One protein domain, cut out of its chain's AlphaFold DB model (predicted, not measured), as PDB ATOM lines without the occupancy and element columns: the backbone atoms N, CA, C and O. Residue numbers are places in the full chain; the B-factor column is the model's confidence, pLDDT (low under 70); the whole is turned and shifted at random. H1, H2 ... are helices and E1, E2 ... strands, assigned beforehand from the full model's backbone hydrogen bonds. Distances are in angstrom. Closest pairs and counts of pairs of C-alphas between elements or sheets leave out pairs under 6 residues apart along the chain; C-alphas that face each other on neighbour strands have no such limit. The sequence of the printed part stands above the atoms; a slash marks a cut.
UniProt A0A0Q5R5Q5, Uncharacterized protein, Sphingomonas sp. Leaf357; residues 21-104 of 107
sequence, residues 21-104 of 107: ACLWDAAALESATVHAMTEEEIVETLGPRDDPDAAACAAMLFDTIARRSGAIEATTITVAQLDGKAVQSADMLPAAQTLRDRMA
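Overview. This is residues 21 to 104 of the 107 residues of an uncharacterized protein of Sphingomonas sp. Leaf357 (UniProt A0A0Q5R5Q5). Three helices, H1, H2 and H3, pack crosswise into a small body, and a thin hairpin of two short strands, E1 and E2, runs past the beginning of H3. The hairpin's tip, residues 81 to 86, sticks out at one end and a tail, residues 97 to 104, at the other; together they make the length. The printed part has 84 residues, with three named helices and two named strands in the order H1, H2, H3, E1, E2 along the chain; the class is mostly helix, and E1 - E2 is an antiparallel sheet. It is only just compact, close to loose, with a radius of gyration of the C-alphas of 13.9 A, and spans 49 by 27 by 24 A.

Along the chain. Find C-alpha 21 at (119.178, 196.625, 146.523); from there H1 runs through residues 21 to 34, 19.6 A. H2 follows at residues 39 to 46. H3, residues 54 to 69, begins at C-alpha 54 (124.531, 189.738, 150.921) and is 22.7 A long. E1 is residues 78 to 80 and E2 residues 87 to 89, ending at C-alpha 89 (131.201, 180.835, 155.884).

Arrangement. H1 touches H2 at a steep tilt of 58 degrees, opposite ways, closest at the C-alphas of Ala 28 and Ile 42, 6.2 A. H1 touches H3 at a steep tilt of 40 degrees, the same way; the closest C-alphas, Ala 27 and Cys 57, are 5.2 A apart. H3 touches H2 with residues 54 to 57 alone, about perpendicular at 76 degrees, closest at the C-alphas of Leu 46 and Ala 56, 5.3 A. Each O i to N i+4 pair in H1, H2 and H3 is within hydrogen-bond range. Look next at Ala 55 and Val 79, the closest C-alphas of H3 and E1, 5.7 A apart. In the hairpin E1 and E2, N 88 and O 79 are within hydrogen-bond range at 3.5 A. H1 and H2 are apart from both strands.

Size, cuts and confidence. The C-alphas of Gly 84 and Ala 104, 49.7 A apart, are the farthest pair. The printed part has no cut, and no link between named elements is long. Residues 90 to 104 hold no named element. Mean pLDDT of the printed part is 75.5; residues 75 to 76 and 78 to 104 are under 70.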
ATOM      1  N   ALA A  21     119.207 196.281 147.939       92.31
ATOM      2  CA  ALA A  21     119.178 196.625 146.523       92.31
ATOM      3  C   ALA A  21     120.315 197.597 146.183       92.31
ATOM      4  O   ALA A  21     121.017 197.401 145.195       92.31
ATOM      5  N   CYS A  22     120.566 198.582 147.051       92.62
ATOM      6  CA  CYS A  22     121.716 199.478 146.901       92.62
ATOM      7  C   CYS A  22     123.055 198.727 146.980       92.62
ATOM      8  O   CYS A  22     123.985 199.046 146.237       92.62
ATOM      9  N   LEU A  23     123.167 197.735 147.873       92.19
ATOM     10  CA  LEU A  23     124.368 196.903 147.969       92.19
ATOM     11  C   LEU A  23     124.585 196.088 146.687       92.19
ATOM     12  O   LEU A  23     125.706 196.037 146.181       92.19
ATOM     13  N   TRP A  24     123.517 195.486 146.158       96.25
ATOM     14  CA  TRP A  24     123.561 194.728 144.911       96.25
ATOM     15  C   TRP A  24     123.946 195.617 143.726       96.25
ATOM     16  O   TRP A  24     124.855 195.264 142.985       96.25
ATOM     17  N   ASP A  25     123.343 196.804 143.589       96.56
ATOM     18  CA  ASP A  25     123.636 197.738 142.493       96.56
ATOM     19  C   ASP A  25     125.121 198.152 142.484       96.56
ATOM     20  O   ASP A  25     125.760 198.215 141.431       96.56
ATOM     21  N   ALA A  26     125.698 198.389 143.666       95.31
ATOM     22  CA  ALA A  26     127.118 198.700 143.803       95.31
ATOM     23  C   ALA A  26     128.013 197.497 143.456       95.31
ATOM     24  O   ALA A  26     129.002 197.651 142.737       95.31
ATOM     25  N   ALA A  27     127.667 196.303 143.944       95.06
ATOM     26  CA  ALA A  27     128.414 195.085 143.653       95.06
ATOM     27  C   ALA A  27     128.366 194.735 142.157       95.06
ATOM     28  O   ALA A  27     129.411 194.471 141.571       95.06
ATOM     29  N   ALA A  28     127.198 194.831 141.519       96.88
ATOM     30  CA  ALA A  28     127.011 194.593 140.090       96.88
ATOM     31  C   ALA A  28     127.823 195.574 139.229       96.88
ATOM     32  O   ALA A  28     128.449 195.169 138.246       96.88
ATOM     33  N   LEU A  29     127.876 196.855 139.614       96.38
ATOM     34  CA  LEU A  29     128.709 197.849 138.935       96.38
ATOM     35  C   LEU A  29     130.197 197.478 138.996       96.38
ATOM     36  O   LEU A  29     130.897 197.554 137.982       96.38
ATOM     37  N   GLU A  30     130.697 197.074 140.163       94.75
ATOM     38  CA  GLU A  30     132.097 196.667 140.310       94.75
ATOM     39  C   GLU A  30     132.372 195.329 139.595       94.75
ATOM     40  O   GLU A  30     133.384 195.206 138.904       94.75
ATOM     41  N   SER A  31     131.446 194.364 139.618       94.06
ATOM     42  CA  SER A  31     131.538 193.133 138.816       94.06
ATOM     43  C   SER A  31     131.670 193.425 137.318       94.06
ATOM     44  O   SER A  31     132.537 192.868 136.642       94.06
ATOM     45  N   ALA A  32     130.865 194.346 136.790       93.75
ATOM     46  CA  ALA A  32     130.930 194.718 135.381       93.75
ATOM     47  C   ALA A  32     132.231 195.468 135.039       93.75
ATOM     48  O   ALA A  32     132.850 195.217 134.007       93.75
ATOM     49  N   THR A  33     132.665 196.395 135.896       91.50
ATOM     50  CA  THR A  33     133.760 197.327 135.570       91.50
ATOM     51  C   THR A  33     135.152 196.818 135.943       91.50
ATOM     52  O   THR A  33     136.114 197.106 135.230       91.50
ATOM     53  N   VAL A  34     135.281 196.065 137.035       87.06
ATOM     54  CA  VAL A  34     136.560 195.543 137.548       87.06
ATOM     55  C   VAL A  34     136.765 194.089 137.152       87.06
ATOM     56  O   VAL A  34     137.885 193.704 136.815       87.06
ATOM     57  N   HIS A  35     135.694 193.295 137.162       84.69
ATOM     58  CA  HIS A  35     135.758 191.860 136.879       84.69
ATOM     59  C   HIS A  35     135.363 191.503 135.445       84.69
ATOM     60  O   HIS A  35     135.562 190.359 135.044       84.69
ATOM     61  N   ALA A  36     134.874 192.477 134.664       91.50
ATOM     62  CA  ALA A  36     134.417 192.291 133.287       91.50
ATOM     63  C   ALA A  36     133.371 191.170 133.141       91.50
ATOM     64  O   ALA A  36     133.335 190.483 132.121       91.50
ATOM     65  N   MET A  37     132.541 190.989 134.171       94.94
ATOM     66  CA  MET A  37     131.480 189.987 134.186       94.94
ATOM     67  C   MET A  37     130.302 190.433 133.320       94.94
ATOM     68  O   MET A  37     129.962 191.618 133.247       94.94
ATOM     69  N   THR A  38     129.669 189.464 132.674       96.62
ATOM     70  CA  THR A  38     128.388 189.624 131.985       96.62
ATOM     71  C   THR A  38     127.235 189.730 132.983       96.62
ATOM     72  O   THR A  38     127.364 189.358 134.145       96.62
ATOM     73  N   GLU A  39     126.079 190.218 132.531       95.31
ATOM     74  CA  GLU A  39     124.881 190.321 133.378       95.31
ATOM     75  C   GLU A  39     124.434 188.957 133.932       95.31
ATOM     76  O   GLU A  39     124.054 188.863 135.096       95.31
ATOM     77  N   GLU A  40     124.543 187.894 133.131       96.94
ATOM     78  CA  GLU A  40     124.219 186.527 133.554       96.94
ATOM     79  C   GLU A  40     125.154 186.060 134.677       96.94
ATOM     80  O   GLU A  40     124.683 185.667 135.740       96.94
ATOM     81  N   GLU A  41     126.471 186.223 134.509       96.56
ATOM     82  CA  GLU A  41     127.459 185.882 135.544       96.56
ATOM     83  C   GLU A  41     127.268 186.710 136.823       96.56
ATOM     84  O   GLU A  41     127.488 186.214 137.930       96.56
ATOM     85  N   ILE A  42     126.859 187.978 136.689       96.12
ATOM     86  CA  ILE A  42     126.555 188.850 137.829       96.12
ATOM     87  C   ILE A  42     125.373 188.290 138.617       96.12
ATOM     88  O   ILE A  42     125.479 188.151 139.833       96.12
ATOM     89  N   VAL A  43     124.273 187.941 137.950       96.25
ATOM     90  CA  VAL A  43     123.088 187.381 138.616       96.25
ATOM     91  C   VAL A  43     123.385 186.005 139.216       96.25
ATOM     92  O   VAL A  43     122.952 185.727 140.332       96.25
ATOM     93  N   GLU A  44     124.160 185.161 138.530       95.88
ATOM     94  CA  GLU A  44     124.599 183.866 139.065       95.88
ATOM     95  C   GLU A  44     125.465 184.015 140.323       95.88
ATOM     96  O   GLU A  44     125.372 183.197 141.237       95.88
ATOM     97  N   THR A  45     126.293 185.058 140.385       93.88
ATOM     98  CA  THR A  45     127.227 185.274 141.499       93.88
ATOM     99  C   THR A  45     126.579 185.998 142.674       93.88
ATOM    100  O   THR A  45     126.801 185.624 143.820       93.88
ATOM    101  N   LEU A  46     125.820 187.061 142.406       95.44
ATOM    102  CA  LEU A  46     125.257 187.950 143.427       95.44
ATOM    103  C   LEU A  46     123.831 187.570 143.837       95.44
ATOM    104  O   LEU A  46     123.267 188.186 144.740       95.44
ATOM    105  N   GLY A  47     123.228 186.598 143.155       95.62
ATOM    106  CA  GLY A  47     121.797 186.352 143.220       95.62
ATOM    107  C   GLY A  47     120.986 187.402 142.444       95.62
ATOM    108  O   GLY A  47     121.520 188.419 141.978       95.62
ATOM    109  N   PRO A  48     119.676 187.166 142.273       95.50
ATOM    110  CA  PRO A  48     118.780 188.132 141.650       95.50
ATOM    111  C   PRO A  48     118.665 189.398 142.507       95.50
ATOM    112  O   PRO A  48     118.663 189.340 143.729       95.50
ATOM    113  N   ARG A  49     118.487 190.560 141.871       95.00
ATOM    114  CA  ARG A  49     118.403 191.855 142.572       95.00
ATOM    115  C   ARG A  49     117.296 191.925 143.637       95.00
ATOM    116  O   ARG A  49     117.455 192.633 144.628       95.00
ATOM    117  N   ASP A  50     116.190 191.212 143.428       93.44
ATOM    118  CA  ASP A  50     115.052 191.173 144.361       93.44
ATOM    119  C   ASP A  50     115.272 190.214 145.547       93.44
ATOM    120  O   ASP A  50     114.558 190.307 146.545       93.44
ATOM    121  N   ASP A  51     116.259 189.318 145.455       93.06
ATOM    122  CA  ASP A  51     116.685 188.405 146.524       93.06
ATOM    123  C   ASP A  51     118.219 188.223 146.483       93.06
ATOM    124  O   ASP A  51     118.725 187.183 146.047       93.06
ATOM    125  N   PRO A  52     118.979 189.279 146.830       92.56
ATOM    126  CA  PRO A  52     120.422 189.308 146.636       92.56
ATOM    127  C   PRO A  52     121.169 188.546 147.735       92.56
ATOM    128  O   PRO A  52     120.850 188.649 148.923       92.56
ATOM    129  N   ASP A  53     122.257 187.877 147.361       91.19
ATOM    130  CA  ASP A  53     123.193 187.281 148.308       91.19
ATOM    131  C   ASP A  53     124.081 188.377 148.925       91.19
ATOM    132  O   ASP A  53     125.007 188.914 148.309       91.19
ATOM    133  N   ALA A  54     123.796 188.715 150.184       87.12
ATOM    134  CA  ALA A  54     124.531 189.738 150.921       87.12
ATOM    135  C   ALA A  54     126.029 189.436 151.059       87.12
ATOM    136  O   ALA A  54     126.845 190.364 151.039       87.12
ATOM    137  N   ALA A  55     126.395 188.161 151.199       85.38
ATOM    138  CA  ALA A  55     127.781 187.746 151.333       85.38
ATOM    139  C   ALA A  55     128.533 187.905 150.023       85.38
ATOM    140  O   ALA A  55     129.625 188.477 150.025       85.38
ATOM    141  N   ALA A  56     127.933 187.481 148.915       89.50
ATOM    142  CA  ALA A  56     128.522 187.649 147.595       89.50
ATOM    143  C   ALA A  56     128.682 189.132 147.227       89.50
ATOM    144  O   ALA A  56     129.759 189.549 146.791       89.50
ATOM    145  N   CYS A  57     127.661 189.958 147.480       91.69
ATOM    146  CA  CYS A  57     127.729 191.395 147.216       91.69
ATOM    147  C   CYS A  57     128.829 192.085 148.037       91.69
ATOM    148  O   CYS A  57     129.637 192.837 147.487       91.69
ATOM    149  N   ALA A  58     128.914 191.806 149.342       87.69
ATOM    150  CA  ALA A  58     129.989 192.341 150.176       87.69
ATOM    151  C   ALA A  58     131.365 191.841 149.704       87.69
ATOM    152  O   ALA A  58     132.306 192.631 149.599       87.69
ATOM    153  N   ALA A  59     131.474 190.553 149.363       86.44
ATOM    154  CA  ALA A  59     132.698 189.956 148.842       86.44
ATOM    155  C   ALA A  59     133.216 190.660 147.594       86.44
ATOM    156  O   ALA A  59     134.397 191.005 147.539       86.44
ATOM    157  N   MET A  60     132.331 190.962 146.648       90.19
ATOM    158  CA  MET A  60     132.683 191.661 145.417       90.19
ATOM    159  C   MET A  60     133.267 193.060 145.675       90.19
ATOM    160  O   MET A  60     134.307 193.435 145.124       90.19
ATOM    161  N   LEU A  61     132.634 193.828 146.567       89.81
ATOM    162  CA  LEU A  61     133.076 195.185 146.902       89.81
ATOM    163  C   LEU A  61     134.448 195.190 147.586       89.81
ATOM    164  O   LEU A  61     135.321 196.000 147.264       89.81
ATOM    165  N   PHE A  62     134.668 194.270 148.519       86.12
ATOM    166  CA  PHE A  62     135.937 194.178 149.232       86.12
ATOM    167  C   PHE A  62     137.058 193.564 148.390       86.12
ATOM    168  O   PHE A  62     138.204 193.996 148.528       86.12
ATOM    169  N   ASP A  63     136.763 192.625 147.486       85.06
ATOM    170  CA  ASP A  63     137.756 192.140 146.518       85.06
ATOM    171  C   ASP A  63     138.215 193.279 145.600       85.06
ATOM    172  O   ASP A  63     139.411 193.451 145.356       85.06
ATOM    173  N   THR A  64     137.289 194.149 145.189       86.00
ATOM    174  CA  THR A  64     137.626 195.359 144.433       86.00
ATOM    175  C   THR A  64     138.576 196.278 145.207       86.00
ATOM    176  O   THR A  64     139.580 196.742 144.655       86.00
ATOM    177  N   ILE A  65     138.311 196.527 146.494       85.38
ATOM    178  CA  ILE A  65     139.205 197.318 147.359       85.38
ATOM    179  C   ILE A  65     140.585 196.653 147.464       85.38
ATOM    180  O   ILE A  65     141.613 197.329 147.351       85.38
ATOM    181  N   ALA A  66     140.625 195.332 147.638       84.12
ATOM    182  CA  ALA A  66     141.869 194.579 147.729       84.12
ATOM    183  C   ALA A  66     142.712 194.721 146.458       84.12
ATOM    184  O   ALA A  66     143.867 195.150 146.535       84.12
ATOM    185  N   ARG A  67     142.105 194.496 145.286       81.50
ATOM    186  CA  ARG A  67     142.766 194.647 143.979       81.50
ATOM    187  C   ARG A  67     143.285 196.058 143.740       81.50
ATOM    188  O   ARG A  67     144.403 196.215 143.259       81.50
ATOM    189  N   ARG A  68     142.488 197.082 144.064       85.88
ATOM    190  CA  ARG A  68     142.862 198.489 143.833       85.88
ATOM    191  C   ARG A  68     143.944 198.980 144.795       85.88
ATOM    192  O   ARG A  68     144.754 199.814 144.403       85.88
ATOM    193  N   SER A  69     143.964 198.496 146.038       85.88
ATOM    194  CA  SER A  69     144.923 198.964 147.048       85.88
ATOM    195  C   SER A  69     146.320 198.359 146.893       85.88
ATOM    196  O   SER A  69     147.298 199.002 147.265       85.88
ATOM    197  N   GLY A  70     146.423 197.111 146.418       81.75
ATOM    198  CA  GLY A  70     147.675 196.341 146.422       81.75
ATOM    199  C   GLY A  70     148.239 196.054 147.823       81.75
ATOM    200  O   GLY A  70     149.297 195.443 147.944       81.75
ATOM    201  N   ALA A  71     147.548 196.492 148.879       81.88
ATOM    202  CA  ALA A  71     147.958 196.353 150.274       81.88
ATOM    203  C   ALA A  71     147.341 195.118 150.946       81.88
ATOM    204  O   ALA A  71     147.739 194.749 152.051       81.88
ATOM    205  N   ILE A  72     146.354 194.500 150.295       81.31
ATOM    206  CA  ILE A  72     145.603 193.357 150.805       81.31
ATOM    207  C   ILE A  72     146.012 192.132 149.989       81.31
ATOM    208  O   ILE A  72     145.706 192.033 148.805       81.31
ATOM    209  N   GLU A  73     146.729 191.213 150.633       72.62
ATOM    210  CA  GLU A  73     147.186 189.961 150.015       72.62
ATOM    211  C   GLU A  73     146.045 188.943 149.880       72.62
ATOM    212  O   GLU A  73     145.981 188.199 148.904       72.62
ATOM    213  N   ALA A  74     145.134 188.921 150.856       71.12
ATOM    214  CA  ALA A  74     143.980 188.038 150.877       71.12
ATOM    215  C   ALA A  74     142.800 188.709 151.584       71.12
ATOM    216  O   ALA A  74     142.971 189.352 152.623       71.12
ATOM    217  N   THR A  75     141.605 188.506 151.037       69.81
ATOM    218  CA  THR A  75     140.344 188.976 151.610       69.81
ATOM    219  C   THR A  75     139.545 187.768 152.074       69.81
ATOM    220  O   THR A  75     139.278 186.855 151.295       69.81
ATOM    221  N   THR A  76     139.156 187.748 153.344       69.62
ATOM    222  CA  THR A  76     138.234 186.745 153.889       69.62
ATOM    223  C   THR A  76     137.038 187.475 154.459       69.62
ATOM    224  O   THR A  76     137.200 188.352 155.306       69.62
ATOM    225  N   ILE A  77     135.846 187.134 153.973       70.25
ATOM    226  CA  ILE A  77     134.597 187.768 154.390       70.25
ATOM    227  C   ILE A  77     133.698 186.693 154.949       70.25
ATOM    228  O   ILE A  77     133.342 185.732 154.275       70.25
ATOM    229  N   THR A  78     133.365 186.863 156.219       66.75
ATOM    230  CA  THR A  78     132.462 185.976 156.934       66.75
ATOM    231  C   THR A  78     131.169 186.733 157.155       66.75
ATOM    232  O   THR A  78     131.170 187.774 157.812       66.75
ATOM    233  N   VAL A  79     130.067 186.214 156.616       63.56
ATOM    234  CA  VAL A  79     128.736 186.771 156.849       63.56
ATOM    235  C   VAL A  79     128.046 185.940 157.913       63.56
ATOM    236  O   VAL A  79     127.641 184.800 157.705       63.56
ATOM    237  N   ALA A  80     127.945 186.517 159.102       59.66
ATOM    238  CA  ALA A  80     127.166 185.938 160.179       59.66
ATOM    239  C   ALA A  80     125.778 186.575 160.177       59.66
ATOM    240  O   ALA A  80     125.650 187.799 160.215       59.66
ATOM    241  N   GLN A  81     124.735 185.746 160.172       53.25
ATOM    242  CA  GLN A  81     123.388 186.223 160.447       53.25
ATOM    243  C   GLN A  81     123.316 186.498 161.956       53.25
ATOM    244  O   GLN A  81     123.469 185.586 162.775       53.25
ATOM    245  N   LEU A  82     123.146 187.762 162.343       49.41
ATOM    246  CA  LEU A  82     123.068 188.192 163.744       49.41
ATOM    247  C   LEU A  82     121.682 187.882 164.346       49.41
ATOM    248  O   LEU A  82     121.031 188.745 164.910       49.41
ATOM    249  N   ASP A  83     121.257 186.621 164.260       44.66
ATOM    250  CA  ASP A  83     120.065 186.088 164.933       44.66
ATOM    251  C   ASP A  83     120.466 184.962 165.893       44.66
ATOM    252  O   ASP A  83     119.974 183.842 165.830       44.66
ATOM    253  N   GLY A  84     121.449 185.213 166.764       46.69
ATOM    254  CA  GLY A  84     121.853 184.312 167.858       46.69
ATOM    255  C   GLY A  84     122.337 182.896 167.479       46.69
ATOM    256  O   GLY A  84     122.848 182.190 168.350       46.69
ATOM    257  N   LYS A  85     122.192 182.448 166.225       44.25
ATOM    258  CA  LYS A  85     122.594 181.133 165.717       44.25
ATOM    259  C   LYS A  85     122.410 181.037 164.192       44.25
ATOM    260  O   LYS A  85     121.392 180.545 163.724       44.25
ATOM    261  N   ALA A  86     123.430 181.426 163.432       38.69
ATOM    262  CA  ALA A  86     123.986 180.650 162.313       38.69
ATOM    263  C   ALA A  86     125.137 181.433 161.658       38.69
ATOM    264  O   ALA A  86     124.968 182.560 161.202       38.69
ATOM    265  N   VAL A  87     126.317 180.812 161.615       38.00
ATOM    266  CA  VAL A  87     127.478 181.294 160.860       38.00
ATOM    267  C   VAL A  87     127.414 180.640 159.485       38.00
ATOM    268  O   VAL A  87     127.470 179.413 159.405       38.00
ATOM    269  N   GLN A  88     127.304 181.435 158.422       43.44
ATOM    270  CA  GLN A  88     127.595 180.968 157.071       43.44
ATOM    271  C   GLN A  88     128.986 181.480 156.688       43.44
ATOM    272  O   GLN A  88     129.250 182.678 156.619       43.44
ATOM    273  N   SER A  89     129.916 180.546 156.511       44.28
ATOM    274  CA  SER A  89     131.201 180.835 155.884       44.28
ATOM    275  C   SER A  89     130.986 180.716 154.384       44.28
ATOM    276  O   SER A  89     130.690 179.623 153.902       44.28
ATOM    277  N   ALA A  90     131.108 181.820 153.652       45.59
ATOM    278  CA  ALA A  90     131.352 181.731 152.223       45.59
ATOM    279  C   ALA A  90     132.817 181.306 152.070       45.59
ATOM    280  O   ALA A  90     133.731 182.130 152.151       45.59
ATOM    281  N   ASP A  91     133.050 179.998 151.950       45.31
ATOM    282  CA  ASP A  91     134.361 179.500 151.560       45.31
ATOM    283  C   ASP A  91     134.697 180.078 150.185       45.31
ATOM    284  O   ASP A  91     133.912 179.978 149.246       45.31
ATOM    285  N   MET A  92     135.851 180.745 150.150       42.28
ATOM    286  CA  MET A  92     136.516 181.410 149.031       42.28
ATOM    287  C   MET A  92     135.785 181.353 147.683       42.28
ATOM    288  O   MET A  92     135.738 180.304 147.038       42.28
ATOM    289  N   LEU A  93     135.370 182.530 147.189       42.22
ATOM    290  CA  LEU A  93     135.207 182.746 145.750       42.22
ATOM    291  C   LEU A  93     136.438 182.141 145.059       42.22
ATOM    292  O   LEU A  93     137.561 182.448 145.485       42.22
ATOM    293  N   PRO A  94     136.271 181.255 144.059       36.75
ATOM    294  CA  PRO A  94     137.406 180.640 143.402       36.75
ATOM    295  C   PRO A  94     138.296 181.767 142.896       36.75
ATOM    296  O   PRO A  94     137.875 182.584 142.075       36.75
ATOM    297  N   ALA A  95     139.515 181.838 143.442       42.00
ATOM    298  CA  ALA A  95     140.543 182.731 142.946       42.00
ATOM    299  C   ALA A  95     140.603 182.495 141.444       42.00
ATOM    300  O   ALA A  95     140.929 181.380 141.032       42.00
ATOM    301  N   ALA A  96     140.187 183.507 140.674       43.59
ATOM    302  CA  ALA A  96     140.098 183.480 139.225       43.59
ATOM    303  C   ALA A  96     141.234 182.619 138.677       43.59
ATOM    304  O   ALA A  96     142.402 183.016 138.753       43.59
ATOM    305  N   GLN A  97     140.904 181.405 138.222       41.38
ATOM    306  CA  GLN A  97     141.880 180.514 137.623       41.38
ATOM    307  C   GLN A  97     142.355 181.227 136.372       41.38
ATOM    308  O   GLN A  97     141.652 181.366 135.373       41.38
ATOM    309  N   THR A  98     143.524 181.824 136.552       44.97
ATOM    310  CA  THR A  98     144.177 182.752 135.656       44.97
ATOM    311  C   THR A  98     144.061 182.250 134.226       44.97
ATOM    312  O   THR A  98     144.392 181.102 133.936       44.97
ATOM    313  N   LEU A  99     143.707 183.155 133.318       44.66
ATOM    314  CA  LEU A  99     143.712 183.025 131.856       44.66
ATOM    315  C   LEU A  99     145.035 182.480 131.242       44.66
ATOM    316  O   LEU A  99     145.183 182.449 130.023       44.66
ATOM    317  N   ARG A 100     146.016 182.070 132.059       45.78
ATOM    318  CA  ARG A 100     147.311 181.504 131.669       45.78
ATOM    319  C   ARG A 100     147.220 180.048 131.203       45.78
ATOM    320  O   ARG A 100     147.963 179.693 130.292       45.78
ATOM    321  N   ASP A 101     146.281 179.244 131.704       42.22
ATOM    322  CA  ASP A 101     146.210 177.822 131.319       42.22
ATOM    323  C   ASP A 101     145.580 177.600 129.933       42.22
ATOM    324  O   ASP A 101     145.938 176.661 129.221       42.22
ATOM    325  N   ARG A 102     144.726 178.522 129.460       45.59
ATOM    326  CA  ARG A 102     144.133 178.437 128.109       45.59
ATOM    327  C   ARG A 102     145.095 178.840 126.986       45.59
ATOM    328  O   ARG A 102     144.833 178.513 125.833       45.59
ATOM    329  N   MET A 103     146.220 179.488 127.299       45.81
ATOM    330  CA  MET A 103     147.277 179.786 126.319       45.81
ATOM    331  C   MET A 103     148.369 178.707 126.253       45.81
ATOM    332  O   MET A 103     149.165 178.714 125.316       45.81
ATOM    333  N   ALA A 104     148.399 177.761 127.198       47.06
ATOM    334  CA  ALA A 104     149.378 176.671 127.219       47.06
ATOM    335  C   ALA A 104     148.963 175.440 126.386       47.06
ATOM    336  O   ALA A 104     149.800 174.588 126.114       47.06
TER     337      ALA A 104